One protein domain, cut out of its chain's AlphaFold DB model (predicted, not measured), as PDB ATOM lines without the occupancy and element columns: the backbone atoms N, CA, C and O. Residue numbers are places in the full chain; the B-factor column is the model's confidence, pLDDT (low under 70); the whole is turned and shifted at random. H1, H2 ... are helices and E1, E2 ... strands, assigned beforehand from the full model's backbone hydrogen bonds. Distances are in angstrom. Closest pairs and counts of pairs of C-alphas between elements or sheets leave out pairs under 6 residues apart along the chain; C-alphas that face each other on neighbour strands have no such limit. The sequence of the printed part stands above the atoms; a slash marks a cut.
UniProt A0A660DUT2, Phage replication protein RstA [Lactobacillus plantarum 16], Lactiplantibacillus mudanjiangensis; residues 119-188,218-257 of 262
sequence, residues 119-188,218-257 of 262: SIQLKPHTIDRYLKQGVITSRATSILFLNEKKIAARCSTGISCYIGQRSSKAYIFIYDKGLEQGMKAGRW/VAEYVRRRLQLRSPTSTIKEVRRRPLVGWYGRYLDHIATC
ATOM      1  N   SER A 119      -5.156 -36.014 -35.267       80.31
ATOM      2  CA  SER A 119      -5.295 -37.349 -35.877       80.31
ATOM      3  C   SER A 119      -6.337 -37.394 -37.001       80.31
ATOM      4  O   SER A 119      -6.340 -38.318 -37.814       80.31
ATOM      5  N   ILE A 120      -7.220 -36.392 -37.062       86.38
ATOM      6  CA  ILE A 120      -8.256 -36.243 -38.087       86.38
ATOM      7  C   ILE A 120      -8.012 -34.923 -38.813       86.38
ATOM      8  O   ILE A 120      -8.047 -33.860 -38.192       86.38
ATOM      9  N   GLN A 121      -7.761 -35.005 -40.119       90.81
ATOM     10  CA  GLN A 121      -7.377 -33.865 -40.949       90.81
ATOM     11  C   GLN A 121      -8.147 -33.867 -42.271       90.81
ATOM     12  O   GLN A 121      -8.199 -34.892 -42.963       90.81
ATOM     13  N   LEU A 122      -8.711 -32.723 -42.646       94.88
ATOM     14  CA  LEU A 122      -9.351 -32.506 -43.932       94.88
ATOM     15  C   LEU A 122      -8.331 -31.919 -44.913       94.88
ATOM     16  O   LEU A 122      -7.915 -30.771 -44.817       94.88
ATOM     17  N   LYS A 123      -7.923 -32.731 -45.892       95.38
ATOM     18  CA  LYS A 123      -6.813 -32.404 -46.801       95.38
ATOM     19  C   LYS A 123      -7.293 -32.230 -48.241       95.38
ATOM     20  O   LYS A 123      -8.187 -32.974 -48.657       95.38
ATOM     21  N   PRO A 124      -6.638 -31.390 -49.064       95.88
ATOM     22  CA  PRO A 124      -7.027 -31.199 -50.465       95.88
ATOM     23  C   PRO A 124      -7.055 -32.503 -51.273       95.88
ATOM     24  O   PRO A 124      -8.022 -32.782 -51.972       95.88
ATOM     25  N   HIS A 125      -6.062 -33.380 -51.097       94.19
ATOM     26  CA  HIS A 125      -6.041 -34.688 -51.767       94.19
ATOM     27  C   HIS A 125      -7.185 -35.618 -51.324       94.19
ATOM     28  O   HIS A 125      -7.587 -36.513 -52.064       94.19
ATOM     29  N   THR A 126      -7.706 -35.434 -50.107       95.38
ATOM     30  CA  THR A 126      -8.869 -36.188 -49.635       95.38
ATOM     31  C   THR A 126     -10.120 -35.685 -50.343       95.38
ATOM     32  O   THR A 126     -10.902 -36.504 -50.811       95.38
ATOM     33  N   ILE A 127     -10.270 -34.371 -50.535       97.25
ATOM     34  CA  ILE A 127     -11.356 -33.817 -51.355       97.25
ATOM     35  C   ILE A 127     -11.283 -34.345 -52.790       97.25
ATOM     36  O   ILE A 127     -12.283 -34.849 -53.290       97.25
ATOM     37  N   ASP A 128     -10.112 -34.288 -53.430       96.31
ATOM     38  CA  ASP A 128      -9.922 -34.767 -54.808       96.31
ATOM     39  C   ASP A 128     -10.316 -36.244 -54.960       96.31
ATOM     40  O   ASP A 128     -11.069 -36.613 -55.861       96.31
ATOM     41  N   ARG A 129      -9.899 -37.093 -54.011       96.75
ATOM     42  CA  ARG A 129     -10.267 -38.515 -53.988       96.75
ATOM     43  C   ARG A 129     -11.781 -38.724 -53.902       96.75
ATOM     44  O   ARG A 129     -12.332 -39.488 -54.689       96.75
ATOM     45  N   TYR A 130     -12.456 -38.060 -52.959       97.62
ATOM     46  CA  TYR A 130     -13.908 -38.201 -52.779       97.62
ATOM     47  C   TYR A 130     -14.694 -37.607 -53.957       97.62
ATOM     48  O   TYR A 130     -15.756 -38.127 -54.306       97.62
ATOM     49  N   LEU A 131     -14.173 -36.548 -54.586       96.38
ATOM     50  CA  LEU A 131     -14.749 -35.957 -55.790       96.38
ATOM     51  C   LEU A 131     -14.692 -36.945 -56.959       96.38
ATOM     52  O   LEU A 131     -15.720 -37.206 -57.576       96.38
ATOM     53  N   LYS A 132     -13.522 -37.550 -57.213       96.69
ATOM     54  CA  LYS A 132     -13.325 -38.571 -58.261       96.69
ATOM     55  C   LYS A 132     -14.183 -39.818 -58.053       96.69
ATOM     56  O   LYS A 132     -14.605 -40.442 -59.015       96.69
ATOM     57  N   GLN A 133     -14.467 -40.162 -56.800       96.81
ATOM     58  CA  GLN A 133     -15.372 -41.254 -56.442       96.81
ATOM     59  C   GLN A 133     -16.864 -40.894 -56.588       96.81
ATOM     60  O   GLN A 133     -17.710 -41.768 -56.418       96.81
ATOM     61  N   GLY A 134     -17.213 -39.631 -56.854       96.69
ATOM     62  CA  GLY A 134     -18.606 -39.196 -56.996       96.69
ATOM     63  C   GLY A 134     -19.404 -39.212 -55.687       96.69
ATOM     64  O   GLY A 134     -20.627 -39.328 -55.710       96.69
ATOM     65  N   VAL A 135     -18.737 -39.112 -54.532       97.50
ATOM     66  CA  VAL A 135     -19.363 -39.241 -53.196       97.50
ATOM     67  C   VAL A 135     -19.325 -37.948 -52.381       97.50
ATOM     68  O   VAL A 135     -19.422 -37.962 -51.153       97.50
ATOM     69  N   ILE A 136     -19.199 -36.805 -53.054       97.31
ATOM     70  CA  ILE A 136     -19.362 -35.486 -52.441       97.31
ATOM     71  C   ILE A 136     -20.770 -34.978 -52.721       97.31
ATOM     72  O   ILE A 136     -21.205 -34.928 -53.867       97.31
ATOM     73  N   THR A 137     -21.456 -34.518 -51.676       96.62
ATOM     74  CA  THR A 137     -22.628 -33.650 -51.830       96.62
ATOM     75  C   THR A 137     -22.333 -32.278 -51.242       96.62
ATOM     76  O   THR A 137     -21.712 -32.145 -50.188       96.62
ATOM     77  N   SER A 138     -22.739 -31.224 -51.941       94.81
ATOM     78  CA  SER A 138     -22.400 -29.853 -51.572       94.81
ATOM     79  C   SER A 138     -23.493 -28.887 -52.015       94.81
ATOM     80  O   SER A 138     -24.217 -29.145 -52.971       94.81
ATOM     81  N   ARG A 139     -23.606 -27.758 -51.308       90.81
ATOM     82  CA  ARG A 139     -24.363 -26.589 -51.789       90.81
ATOM     83  C   ARG A 139     -23.519 -25.684 -52.691       90.81
ATOM     84  O   ARG A 139     -24.070 -24.762 -53.281       90.81
ATOM     85  N   ALA A 140     -22.204 -25.891 -52.743       90.81
ATOM     86  CA  ALA A 140     -21.342 -25.269 -53.733       90.81
ATOM     87  C   ALA A 140     -21.457 -26.034 -55.055       90.81
ATOM     88  O   ALA A 140     -21.573 -27.257 -55.068       90.81
ATOM     89  N   THR A 141     -21.412 -25.303 -56.162       89.25
ATOM     90  CA  THR A 141     -21.535 -25.864 -57.514       89.25
ATOM     91  C   THR A 141     -20.194 -26.251 -58.131       89.25
ATOM     92  O   THR A 141     -20.164 -26.928 -59.149       89.25
ATOM     93  N   SER A 142     -19.079 -25.813 -57.543       92.50
ATOM     94  CA  SER A 142     -17.735 -26.037 -58.077       92.50
ATOM     95  C   SER A 142     -16.704 -26.213 -56.968       92.50
ATOM     96  O   SER A 142     -16.829 -25.643 -55.880       92.50
ATOM     97  N   ILE A 143     -15.677 -27.004 -57.276       96.50
ATOM     98  CA  ILE A 143     -14.453 -27.137 -56.491       96.50
ATOM     99  C   ILE A 143     -13.287 -26.769 -57.408       96.50
ATOM    100  O   ILE A 143     -13.176 -27.316 -58.502       96.50
ATOM    101  N   LEU A 144     -12.435 -25.843 -56.974       96.56
ATOM    102  CA  LEU A 144     -11.229 -25.442 -57.700       96.56
ATOM    103  C   LEU A 144     -10.004 -25.979 -56.968       96.56
ATOM    104  O   LEU A 144      -9.788 -25.612 -55.817       96.56
ATOM    105  N   PHE A 145      -9.189 -26.784 -57.645       96.56
ATOM    106  CA  PHE A 145      -7.878 -27.205 -57.151       96.56
ATOM    107  C   PHE A 145      -6.788 -26.312 -57.738       96.56
ATOM    108  O   PHE A 145      -6.752 -26.100 -58.949       96.56
ATOM    109  N   LEU A 146      -5.893 -25.812 -56.887       94.19
ATOM    110  CA  LEU A 146      -4.679 -25.116 -57.300       94.19
ATOM    111  C   LEU A 146      -3.470 -25.966 -56.922       94.19
ATOM    112  O   LEU A 146      -3.276 -26.286 -55.747       94.19
ATOM    113  N   ASN A 147      -2.668 -26.305 -57.927       90.19
ATOM    114  CA  ASN A 147      -1.441 -27.074 -57.777       90.19
ATOM    115  C   ASN A 147      -0.254 -26.161 -58.063       90.19
ATOM    116  O   ASN A 147      -0.025 -25.783 -59.212       90.19
ATOM    117  N   GLU A 148       0.494 -25.822 -57.024       85.56
ATOM    118  CA  GLU A 148       1.717 -25.048 -57.157       85.56
ATOM    119  C   GLU A 148       2.889 -25.984 -57.457       85.56
ATOM    120  O   GLU A 148       3.025 -27.053 -56.857       85.56
ATOM    121  N   LYS A 149       3.741 -25.593 -58.405       83.88
ATOM    122  CA  LYS A 149       4.961 -26.320 -58.756       83.88
ATOM    123  C   LYS A 149       6.124 -25.340 -58.797       83.88
ATOM    124  O   LYS A 149       6.025 -24.305 -59.451       83.88
ATOM    125  N   LYS A 150       7.247 -25.689 -58.168       79.56
ATOM    126  CA  LYS A 150       8.489 -24.918 -58.305       79.56
ATOM    127  C   LYS A 150       9.253 -25.390 -59.531       79.56
ATOM    128  O   LYS A 150       9.642 -26.554 -59.608       79.56
ATOM    129  N   ILE A 151       9.521 -24.463 -60.450       83.62
ATOM    130  CA  ILE A 151      10.264 -24.723 -61.693       83.62
ATOM    131  C   ILE A 151      11.662 -25.271 -61.380       83.62
ATOM    132  O   ILE A 151      12.029 -26.332 -61.878       83.62
ATOM    133  N   ALA A 152      12.405 -24.597 -60.495       83.00
ATOM    134  CA  ALA A 152      13.780 -24.969 -60.149       83.00
ATOM    135  C   ALA A 152      13.891 -26.369 -59.519       83.00
ATOM    136  O   ALA A 152      14.819 -27.110 -59.818       83.00
ATOM    137  N   ALA A 153      12.919 -26.751 -58.686       72.81
ATOM    138  CA  ALA A 153      12.907 -28.045 -58.002       72.81
ATOM    139  C   ALA A 153      12.171 -29.147 -58.788       72.81
ATOM    140  O   ALA A 153      12.131 -30.291 -58.341       72.81
ATOM    141  N   ARG A 154      11.554 -28.800 -59.931       72.25
ATOM    142  CA  ARG A 154      10.719 -29.680 -60.772       72.25
ATOM    143  C   ARG A 154       9.705 -30.519 -59.980       72.25
ATOM    144  O   ARG A 154       9.356 -31.626 -60.380       72.25
ATOM    145  N   CYS A 155       9.210 -29.994 -58.861       65.56
ATOM    146  CA  CYS A 155       8.334 -30.714 -57.944       65.56
ATOM    147  C   CYS A 155       7.071 -29.909 -57.612       65.56
ATOM    148  O   CYS A 155       7.040 -28.679 -57.713       65.56
ATOM    149  N   SER A 156       6.010 -30.629 -57.239       69.88
ATOM    150  CA  SER A 156       4.802 -30.024 -56.674       69.88
ATOM    151  C   SER A 156       5.113 -29.493 -55.281       69.88
ATOM    152  O   SER A 156       5.597 -30.242 -54.434       69.88
ATOM    153  N   THR A 157       4.843 -28.213 -55.052       73.75
ATOM    154  CA  THR A 157       5.123 -27.521 -53.788       73.75
ATOM    155  C   THR A 157       3.885 -27.192 -52.989       73.75
ATOM    156  O   THR A 157       4.011 -26.613 -51.923       73.75
ATOM    157  N   GLY A 158       2.704 -27.584 -53.458       81.88
ATOM    158  CA  GLY A 158       1.483 -27.443 -52.684       81.88
ATOM    159  C   GLY A 158       0.248 -27.772 -53.500       81.88
ATOM    160  O   GLY A 158       0.170 -27.481 -54.691       81.88
ATOM    161  N   ILE A 159      -0.735 -28.376 -52.839       90.69
ATOM    162  CA  ILE A 159      -2.095 -28.501 -53.360       90.69
ATOM    163  C   ILE A 159      -2.992 -27.736 -52.404       90.69
ATOM    164  O   ILE A 159      -2.907 -27.920 -51.190       90.69
ATOM    165  N   SER A 160      -3.871 -26.912 -52.953       95.69
ATOM    166  CA  SER A 160      -4.953 -26.282 -52.209       95.69
ATOM    167  C   SER A 160      -6.266 -26.438 -52.965       95.69
ATOM    168  O   SER A 160      -6.271 -26.689 -54.174       95.69
ATOM    169  N   CYS A 161      -7.395 -26.334 -52.269       96.88
ATOM    170  CA  CYS A 161      -8.694 -26.373 -52.924       96.88
ATOM    171  C   CYS A 161      -9.710 -25.405 -52.327       96.88
ATOM    172  O   CYS A 161      -9.816 -25.258 -51.109       96.88
ATOM    173  N   TYR A 162     -10.504 -24.795 -53.204       97.62
ATOM    174  CA  TYR A 162     -11.664 -23.984 -52.858       97.62
ATOM    175  C   TYR A 162     -12.939 -24.790 -53.080       97.62
ATOM    176  O   TYR A 162     -13.157 -25.299 -54.176       97.62
ATOM    177  N   ILE A 163     -13.806 -24.861 -52.072       97.38
ATOM    178  CA  ILE A 163     -15.178 -25.361 -52.187       97.38
ATOM    179  C   ILE A 163     -16.102 -24.152 -52.348       97.38
ATOM    180  O   ILE A 163     -16.376 -23.433 -51.381       97.38
ATOM    181  N   GLY A 164     -16.580 -23.931 -53.573       95.25
ATOM    182  CA  GLY A 164     -17.291 -22.722 -53.982       95.25
ATOM    183  C   GLY A 164     -16.381 -21.657 -54.600       95.25
ATOM    184  O   GLY A 164     -15.155 -21.720 -54.538       95.25
ATOM    185  N   GLN A 165     -17.002 -20.657 -55.226       93.81
ATOM    186  CA  GLN A 165     -16.283 -19.605 -55.945       93.81
ATOM    187  C   GLN A 165     -15.705 -18.549 -54.998       93.81
ATOM    188  O   GLN A 165     -16.367 -18.092 -54.064       93.81
ATOM    189  N   ARG A 166     -14.499 -18.059 -55.306       93.12
ATOM    190  CA  ARG A 166     -13.815 -17.009 -54.527       93.12
ATOM    191  C   ARG A 166     -14.563 -15.676 -54.497       93.12
ATOM    192  O   ARG A 166     -14.391 -14.922 -53.539       93.12
ATOM    193  N   SER A 167     -15.377 -15.381 -55.509       92.00
ATOM    194  CA  SER A 167     -16.240 -14.192 -55.591       92.00
ATOM    195  C   SER A 167     -17.551 -14.336 -54.811       92.00
ATOM    196  O   SER A 167     -18.218 -13.341 -54.542       92.00
ATOM    197  N   SER A 168     -17.921 -15.556 -54.415       93.56
ATOM    198  CA  SER A 168     -19.208 -15.822 -53.770       93.56
ATOM    199  C   SER A 168     -19.300 -15.219 -52.366       93.56
ATOM    200  O   SER A 168     -18.302 -14.863 -51.737       93.56
ATOM    201  N   LYS A 169     -20.517 -15.139 -51.822       95.44
ATOM    202  CA  LYS A 169     -20.726 -14.639 -50.457       95.44
ATOM    203  C   LYS A 169     -20.102 -15.533 -49.387       95.44
ATOM    204  O   LYS A 169     -19.885 -15.049 -48.284       95.44
ATOM    205  N   ALA A 170     -19.814 -16.801 -49.683       95.38
ATOM    206  CA  ALA A 170     -19.072 -17.645 -48.767       95.38
ATOM    207  C   ALA A 170     -18.496 -18.901 -49.435       95.38
ATOM    208  O   ALA A 170     -19.156 -19.517 -50.271       95.38
ATOM    209  N   TYR A 171     -17.302 -19.315 -49.017       97.00
ATOM    210  CA  TYR A 171     -16.620 -20.511 -49.521       97.00
ATOM    211  C   TYR A 171     -15.677 -21.104 -48.466       97.00
ATOM    212  O   TYR A 171     -15.381 -20.454 -47.462       97.00
ATOM    213  N   ILE A 172     -15.216 -22.336 -48.698       98.06
ATOM    214  CA  ILE A 172     -14.203 -23.003 -47.863       98.06
ATOM    215  C   ILE A 172     -12.901 -23.096 -48.656       98.06
ATOM    216  O   ILE A 172     -12.938 -23.429 -49.839       98.06
ATOM    217  N   PHE A 173     -11.766 -22.803 -48.033       97.81
ATOM    218  CA  PHE A 173     -10.436 -22.945 -48.612       97.81
ATOM    219  C   PHE A 173      -9.595 -23.888 -47.761       97.81
ATOM    220  O   PHE A 173      -9.515 -23.718 -46.553       97.81
ATOM    221  N   ILE A 174      -8.998 -24.897 -48.383       97.69
ATOM    222  CA  ILE A 174      -8.283 -25.973 -47.697       97.69
ATOM    223  C   ILE A 174      -6.882 -26.044 -48.280       97.69
ATOM    224  O   ILE A 174      -6.731 -26.150 -49.500       97.69
ATOM    225  N   TYR A 175      -5.861 -25.987 -47.429       96.19
ATOM    226  CA  TYR A 175      -4.467 -25.972 -47.864       96.19
ATOM    227  C   TYR A 175      -3.510 -26.446 -46.765       96.19
ATOM    228  O   TYR A 175      -3.878 -26.589 -45.598       96.19
ATOM    229  N   ASP A 176      -2.270 -26.726 -47.163       94.06
ATOM    230  CA  ASP A 176      -1.169 -27.021 -46.245       94.06
ATOM    231  C   ASP A 176      -0.570 -25.703 -45.731       94.06
ATOM    232  O   ASP A 176       0.228 -25.056 -46.411       94.06
ATOM    233  N   LYS A 177      -1.012 -25.278 -44.545       93.06
ATOM    234  CA  LYS A 177      -0.569 -24.044 -43.886       93.06
ATOM    235  C   LYS A 177       0.889 -24.123 -43.462       93.06
ATOM    236  O   LYS A 177       1.609 -23.139 -43.569       93.06
ATOM    237  N   GLY A 178       1.329 -25.297 -43.015       91.56
ATOM    238  CA  GLY A 178       2.726 -25.520 -42.663       91.56
ATOM    239  C   GLY A 178       3.626 -25.245 -43.859       91.56
ATOM    240  O   GLY A 178       4.579 -24.484 -43.744       91.56
ATOM    241  N   LEU A 179       3.282 -25.800 -45.018       90.38
ATOM    242  CA  LEU A 179       4.033 -25.590 -46.252       90.38
ATOM    243  C   LEU A 179       4.013 -24.130 -46.726       90.38
ATOM    244  O   LEU A 179       5.053 -23.618 -47.132       90.38
ATOM    245  N   GLU A 180       2.871 -23.443 -46.614       89.00
ATOM    246  CA  GLU A 180       2.763 -22.001 -46.899       89.00
ATOM    247  C   GLU A 180       3.673 -21.157 -45.993       89.00
ATOM    248  O   GLU A 180       4.266 -20.184 -46.445       89.00
ATOM    249  N   GLN A 181       3.861 -21.579 -44.742       88.81
ATOM    250  CA  GLN A 181       4.752 -20.939 -43.770       88.81
ATOM    251  C   GLN A 181       6.211 -21.436 -43.861       88.81
ATOM    252  O   GLN A 181       7.021 -21.148 -42.983       88.81
ATOM    253  N   GLY A 182       6.569 -22.208 -44.894       87.44
ATOM    254  CA  GLY A 182       7.930 -22.723 -45.093       87.44
ATOM    255  C   GLY A 182       8.305 -23.931 -44.223       87.44
ATOM    256  O   GLY A 182       9.469 -24.325 -44.180       87.44
ATOM    257  N   MET A 183       7.342 -24.554 -43.541       88.44
ATOM    258  CA  MET A 183       7.537 -25.800 -42.796       88.44
ATOM    259  C   MET A 183       7.497 -27.025 -43.723       88.44
ATOM    260  O   MET A 183       7.060 -26.976 -44.873       88.44
ATOM    261  N   LYS A 184       7.900 -28.189 -43.195       86.00
ATOM    262  CA  LYS A 184       7.743 -29.469 -43.903       86.00
ATOM    263  C   LYS A 184       6.257 -29.757 -44.174       86.00
ATOM    264  O   LYS A 184       5.433 -29.652 -43.266       86.00
ATOM    265  N   ALA A 185       5.957 -30.187 -45.400       86.25
ATOM    266  CA  ALA A 185       4.613 -30.562 -45.835       86.25
ATOM    267  C   ALA A 185       3.958 -31.608 -44.915       86.25
ATOM    268  O   ALA A 185       4.623 -32.490 -44.362       86.25
ATOM    269  N   GLY A 186       2.638 -31.521 -44.776       86.56
ATOM    270  CA  GLY A 186       1.805 -32.458 -44.028       86.56
ATOM    271  C   GLY A 186       1.768 -32.235 -42.518       86.56
ATOM    272  O   GLY A 186       1.051 -32.959 -41.827       86.56
ATOM    273  N   ARG A 187       2.508 -31.250 -41.993       88.00
ATOM    274  CA  ARG A 187       2.539 -30.962 -40.549       88.00
ATOM    275  C   ARG A 187       1.323 -30.180 -40.072       88.00
ATOM    276  O   ARG A 187       0.864 -30.407 -38.955       88.00
ATOM    277  N   TRP A 188       0.811 -29.279 -40.906       92.12
ATOM    278  CA  TRP A 188      -0.244 -28.356 -40.516       92.12
ATOM    279  C   TRP A 188      -1.149 -28.047 -41.705       92.12
ATOM    280  O   TRP A 188      -0.773 -27.316 -42.614       92.12
ATOM    281  N   VAL A 218     -19.722 -23.097 -36.666       97.88
ATOM    282  CA  VAL A 218     -18.671 -23.381 -37.653       97.88
ATOM    283  C   VAL A 218     -18.843 -24.796 -38.214       97.88
ATOM    284  O   VAL A 218     -18.904 -24.964 -39.436       97.88
ATOM    285  N   ALA A 219     -19.007 -25.806 -37.355       97.75
ATOM    286  CA  ALA A 219     -19.219 -27.194 -37.760       97.75
ATOM    287  C   ALA A 219     -20.482 -27.355 -38.621       97.75
ATOM    288  O   ALA A 219     -20.449 -27.990 -39.680       97.75
ATOM    289  N   GLU A 220     -21.593 -26.729 -38.227       95.94
ATOM    290  CA  GLU A 220     -22.825 -26.731 -39.011       95.94
ATOM    291  C   GLU A 220     -22.644 -26.085 -40.383       95.94
ATOM    292  O   GLU A 220     -23.159 -26.595 -41.387       95.94
ATOM    293  N   TYR A 221     -21.916 -24.968 -40.453       95.12
ATOM    294  CA  TYR A 221     -21.632 -24.309 -41.718       95.12
ATOM    295  C   TYR A 221     -20.858 -25.243 -42.658       95.12
ATOM    296  O   TYR A 221     -21.275 -25.444 -43.807       95.12
ATOM    297  N   VAL A 222     -19.779 -25.863 -42.162       96.81
ATOM    298  CA  VAL A 222     -18.964 -26.822 -42.923       96.81
ATOM    299  C   VAL A 222     -19.817 -28.007 -43.373       96.81
ATOM    300  O   VAL A 222     -19.858 -28.307 -44.566       96.81
ATOM    301  N   ARG A 223     -20.608 -28.608 -42.474       96.00
ATOM    302  CA  ARG A 223     -21.512 -29.733 -42.773       96.00
ATOM    303  C   ARG A 223     -22.515 -29.420 -43.884       96.00
ATOM    304  O   ARG A 223     -22.846 -30.280 -44.701       96.00
ATOM    305  N   ARG A 224     -23.044 -28.196 -43.935       91.81
ATOM    306  CA  ARG A 224     -24.000 -27.786 -44.980       91.81
ATOM    307  C   ARG A 224     -23.320 -27.513 -46.323       91.81
ATOM    308  O   ARG A 224     -24.003 -27.529 -47.348       91.81
ATOM    309  N   ARG A 225     -22.021 -27.201 -46.340       92.94
ATOM    310  CA  ARG A 225     -21.274 -26.822 -47.552       92.94
ATOM    311  C   ARG A 225     -20.428 -27.949 -48.116       92.94
ATOM    312  O   ARG A 225     -20.208 -27.956 -49.318       92.94
ATOM    313  N   LEU A 226     -20.014 -28.913 -47.311       96.19
ATOM    314  CA  LEU A 226     -19.232 -30.056 -47.750       96.19
ATOM    315  C   LEU A 226     -19.720 -31.299 -47.011       96.19
ATOM    316  O   LEU A 226     -19.773 -31.327 -45.782       96.19
ATOM    317  N   GLN A 227     -20.100 -32.332 -47.755       97.50
ATOM    318  CA  GLN A 227     -20.544 -33.603 -47.197       97.50
ATOM    319  C   GLN A 227     -19.802 -34.715 -47.916       97.50
ATOM    320  O   GLN A 227     -20.073 -35.005 -49.081       97.50
ATOM    321  N   LEU A 228     -18.858 -35.327 -47.206       97.88
ATOM    322  CA  LEU A 228     -18.151 -36.506 -47.680       97.88
ATOM    323  C   LEU A 228     -18.988 -37.730 -47.318       97.88
ATOM    324  O   LEU A 228     -19.126 -38.076 -46.143       97.88
ATOM    325  N   ARG A 229     -19.618 -38.337 -48.322       98.00
ATOM    326  CA  ARG A 229     -20.512 -39.483 -48.153       98.00
ATOM    327  C   ARG A 229     -19.718 -40.784 -48.143       98.00
ATOM    328  O   ARG A 229     -18.628 -40.861 -48.703       98.00
ATOM    329  N   SER A 230     -20.250 -41.805 -47.477       97.12
ATOM    330  CA  SER A 230     -19.587 -43.108 -47.401       97.12
ATOM    331  C   SER A 230     -19.455 -43.746 -48.797       97.12
ATOM    332  O   SER A 230     -20.482 -43.984 -49.447       97.12
ATOM    333  N   PRO A 231     -18.230 -44.055 -49.268       94.75
ATOM    334  CA  PRO A 231     -18.031 -44.703 -50.562       94.75
ATOM    335  C   PRO A 231     -18.446 -46.176 -50.561       94.75
ATOM    336  O   PRO A 231     -18.779 -46.706 -51.613       94.75
ATOM    337  N   THR A 232     -18.493 -46.815 -49.391       95.56
ATOM    338  CA  THR A 232     -18.850 -48.232 -49.225       95.56
ATOM    339  C   THR A 232     -20.340 -48.460 -48.962       95.56
ATOM    340  O   THR A 232     -20.769 -49.593 -48.770       95.56
ATOM    341  N   SER A 233     -21.156 -47.401 -48.926       95.81
ATOM    342  CA  SER A 233     -22.604 -47.542 -48.740       95.81
ATOM    343  C   SER A 233     -23.265 -48.165 -49.972       95.81
ATOM    344  O   SER A 233     -23.018 -47.736 -51.097       95.81
ATOM    345  N   THR A 234     -24.178 -49.110 -49.743       96.12
ATOM    346  CA  THR A 234     -24.993 -49.762 -50.784       96.12
ATOM    347  C   THR A 234     -26.141 -48.885 -51.304       96.12
ATOM    348  O   THR A 234     -26.788 -49.225 -52.295       96.12
ATOM    349  N   ILE A 235     -26.409 -47.733 -50.675       97.12
ATOM    350  CA  ILE A 235     -27.477 -46.817 -51.091       97.12
ATOM    351  C   ILE A 235     -27.090 -46.155 -52.421       97.12
ATOM    352  O   ILE A 235     -26.124 -45.393 -52.491       97.12
ATOM    353  N   LYS A 236     -27.882 -46.399 -53.475       94.44
ATOM    354  CA  LYS A 236     -27.632 -45.862 -54.828       94.44
ATOM    355  C   LYS A 236     -27.549 -44.332 -54.845       94.44
ATOM    356  O   LYS A 236     -26.594 -43.765 -55.361       94.44
ATOM    357  N   GLU A 237     -28.526 -43.676 -54.228       96.75
ATOM    358  CA  GLU A 237     -28.649 -42.220 -54.168       96.75
ATOM    359  C   GLU A 237     -27.628 -41.599 -53.193       96.75
ATOM    360  O   GLU A 237     -27.751 -41.729 -51.971       96.75
ATOM    361  N   VAL A 238     -26.629 -40.886 -53.724       96.69
ATOM    362  CA  VAL A 238     -25.475 -40.378 -52.956       96.69
ATOM    363  C   VAL A 238     -25.900 -39.448 -51.815       96.69
ATOM    364  O   VAL A 238     -25.375 -39.563 -50.708       96.69
ATOM    365  N   ARG A 239     -26.902 -38.577 -52.017       95.44
ATOM    366  CA  ARG A 239     -27.384 -37.653 -50.963       95.44
ATOM    367  C   ARG A 239     -28.026 -38.358 -49.763       95.44
ATOM    368  O   ARG A 239     -28.116 -37.756 -48.694       95.44
ATOM    369  N   ARG A 240     -28.468 -39.610 -49.936       96.38
ATOM    370  CA  ARG A 240     -29.059 -40.447 -48.877       96.38
ATOM    371  C   ARG A 240     -28.024 -41.306 -48.151       96.38
ATOM    372  O   ARG A 240     -28.329 -41.835 -47.088       96.38
ATOM    373  N   ARG A 241     -26.806 -41.438 -48.685       97.62
ATOM    374  CA  ARG A 241     -25.718 -42.152 -48.003       97.62
ATOM    375  C   ARG A 241     -25.358 -41.438 -46.694       97.62
ATOM    376  O   ARG A 241     -25.420 -40.208 -46.642       97.62
ATOM    377  N   PRO A 242     -24.923 -42.146 -45.643       97.50
ATOM    378  CA  PRO A 242     -24.394 -41.497 -44.447       97.50
ATOM    379  C   PRO A 242     -23.105 -40.720 -44.761       97.50
ATOM    380  O   PRO A 242     -22.438 -40.974 -45.772       97.50
ATOM    381  N   LEU A 243     -22.738 -39.775 -43.890       97.81
ATOM    382  CA  LEU A 243     -21.390 -39.200 -43.913       97.81
ATOM    383  C   LEU A 243     -20.363 -40.301 -43.630       97.81
ATOM    384  O   LEU A 243     -20.633 -41.228 -42.865       97.81
ATOM    385  N   VAL A 244     -19.175 -40.202 -44.222       97.38
ATOM    386  CA  VAL A 244     -18.072 -41.087 -43.842       97.38
ATOM    387  C   VAL A 244     -17.668 -40.812 -42.388       97.38
ATOM    388  O   VAL A 244     -17.562 -39.659 -41.973       97.38
ATOM    389  N   GLY A 245     -17.444 -41.872 -41.604       96.56
ATOM    390  CA  GLY A 245     -17.318 -41.772 -40.145       96.56
ATOM    391  C   GLY A 245     -16.219 -40.821 -39.657       96.56
ATOM    392  O   GLY A 245     -16.435 -40.083 -38.701       96.56
ATOM    393  N   TRP A 246     -15.063 -40.776 -40.330       95.75
ATOM    394  CA  TRP A 246     -13.992 -39.842 -39.957       95.75
ATOM    395  C   TRP A 246     -14.392 -38.378 -40.180       95.75
ATOM    396  O   TRP A 246     -14.002 -37.525 -39.392       95.75
ATOM    397  N   TYR A 247     -15.193 -38.090 -41.213       97.44
ATOM    398  CA  TYR A 247     -15.671 -36.738 -41.497       97.44
ATOM    399  C   TYR A 247     -16.770 -36.321 -40.516       97.44
ATOM    400  O   TYR A 247     -16.833 -35.162 -40.127       97.44
ATOM    401  N   GLY A 248     -17.596 -37.270 -40.059       96.94
ATOM    402  CA  GLY A 248     -18.493 -37.048 -38.920       96.94
ATOM    403  C   GLY A 248     -17.714 -36.597 -37.683       96.94
ATOM    404  O   GLY A 248     -17.920 -35.485 -37.211       96.94
ATOM    405  N   ARG A 249     -16.720 -37.391 -37.262       96.25
ATOM    406  CA  ARG A 249     -15.850 -37.056 -36.119       96.25
ATOM    407  C   ARG A 249     -15.078 -35.748 -36.298       96.25
ATOM    408  O   ARG A 249     -14.857 -35.033 -35.329       96.25
ATOM    409  N   TYR A 250     -14.665 -35.430 -37.526       96.38
ATOM    410  CA  TYR A 250     -14.042 -34.148 -37.855       96.38
ATOM    411  C   TYR A 250     -14.967 -32.970 -37.512       96.38
ATOM    412  O   TYR A 250     -14.547 -32.035 -36.837       96.38
ATOM    413  N   LEU A 251     -16.234 -33.038 -37.933       97.50
ATOM    414  CA  LEU A 251     -17.234 -32.015 -37.620       97.50
ATOM    415  C   LEU A 251     -17.523 -31.943 -36.116       97.50
ATOM    416  O   LEU A 251     -17.645 -30.845 -35.582       97.50
ATOM    417  N   ASP A 252     -17.586 -33.090 -35.439       95.94
ATOM    418  CA  ASP A 252     -17.810 -33.146 -33.992       95.94
ATOM    419  C   ASP A 252     -16.644 -32.498 -33.223       95.94
ATOM    420  O   ASP A 252     -16.869 -31.748 -32.277       95.94
ATOM    421  N   HIS A 253     -15.393 -32.691 -33.660       94.81
ATOM    422  CA  HIS A 253     -14.239 -31.991 -33.083       94.81
ATOM    423  C   HIS A 253     -14.281 -30.477 -33.304       94.81
ATOM    424  O   HIS A 253     -13.962 -29.731 -32.382       94.81
ATOM    425  N   ILE A 254     -14.702 -29.999 -34.479       96.00
ATOM    426  CA  ILE A 254     -14.907 -28.556 -34.688       96.00
ATOM    427  C   ILE A 254     -15.962 -28.032 -33.708       96.00
ATOM    428  O   ILE A 254     -15.784 -26.965 -33.125       96.00
ATOM    429  N   ALA A 255     -17.046 -28.785 -33.501       96.62
ATOM    430  CA  ALA A 255     -18.152 -28.376 -32.643       96.62
ATOM    431  C   ALA A 255     -17.751 -28.208 -31.167       96.62
ATOM    432  O   ALA A 255     -18.348 -27.385 -30.477       96.62
ATOM    433  N   THR A 256     -16.735 -28.939 -30.695       94.56
ATOM    434  CA  THR A 256     -16.195 -28.802 -29.328       94.56
ATOM    435  C   THR A 256     -15.152 -27.695 -29.186       94.56
ATOM    436  O   THR A 256     -14.708 -27.407 -28.074       94.56
ATOM    437  N   CYS A 257     -14.730 -27.073 -30.290       93.06
ATOM    438  CA  CYS A 257     -13.783 -25.973 -30.242       93.06
ATOM    439  C   CYS A 257     -14.472 -24.680 -29.789       93.06
ATOM    440  O   CYS A 257     -15.593 -24.359 -30.183       93.06
TER     441      CYS A 257
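What this domain is: This is residues 119 to 188 and 218 to 257 of the 262 residues of the protein "Phage replication protein RstA [Lactobacillus plantarum 16]" of Lactiplantibacillus mudanjiangensis (UniProt A0A660DUT2). A three-stranded, twisted sheet makes a wall whose long E1-E2 hairpin forms one end of the domain, with H1 over E1 and E2; at the other end are the helical hairpin H3-H4 and the loop of residues 226 to 244. The printed part has 110 residues, in the order H1 E1 E2 E3 H2 H3 H4. The sheet, E1 - E2 - E3, is antiparallel; the class is mixed, helices and strands. The whole is compact, with a radius of gyration of the C-alphas of 15.1 A, and spans 47 by 31 by 30 A, only just elongated.

Where its parts are: E1, residues 143 to 150, spans 23.1 A; E2, 155 to 163, 24.8 A; E3, 170 to 176, 20.4 A. H1, residues 124 to 132, spans 12.4 A from C-alpha 124 at (-7.027, -31.199, -50.465). H2 is residues 177 to 180, H3 218 to 225. H4, residues 245 to 255, spans 15.4 A and ends at C-alpha 255 (-18.152, -28.376, -32.643).

How they stand to each other: E1, E2 and E3 form a meander, each strand the antiparallel neighbour of the one before; N 146 and O 160 are 2.9 A apart, N 163 and O 172 2.8 A. H1 is on the sheet at a height of 10.0 A, only just slantwise at 59.7 degrees to E2 on the local plane; their closest C-alphas, Pro 124 and Ser 160, are 5.6 A apart. H2 and H3 only graze the sheet. H3 and H4 touch, opposite ways at a steep tilt of 43 degrees; the closest C-alphas, Ala 219 and Leu 251, are 5.2 A apart. H4 is not on the sheet, and H1 and H4 are apart. In H1, H3 and H4 every O i to N i+4 pair is within hydrogen-bond range; H2 is too short for one.

The domain as a whole: The farthest C-alphas, Ala 152 and Ile 235, are 47.6 A apart. Residues 189 to 217 are not printed, a gap of 19.3 A between C-alphas 188 and 218. The link from H3 to H4 is long; within it residues 227 to 228 pair antiparallel with 136 to 137. Residues 155 to 156 have pLDDT under 70.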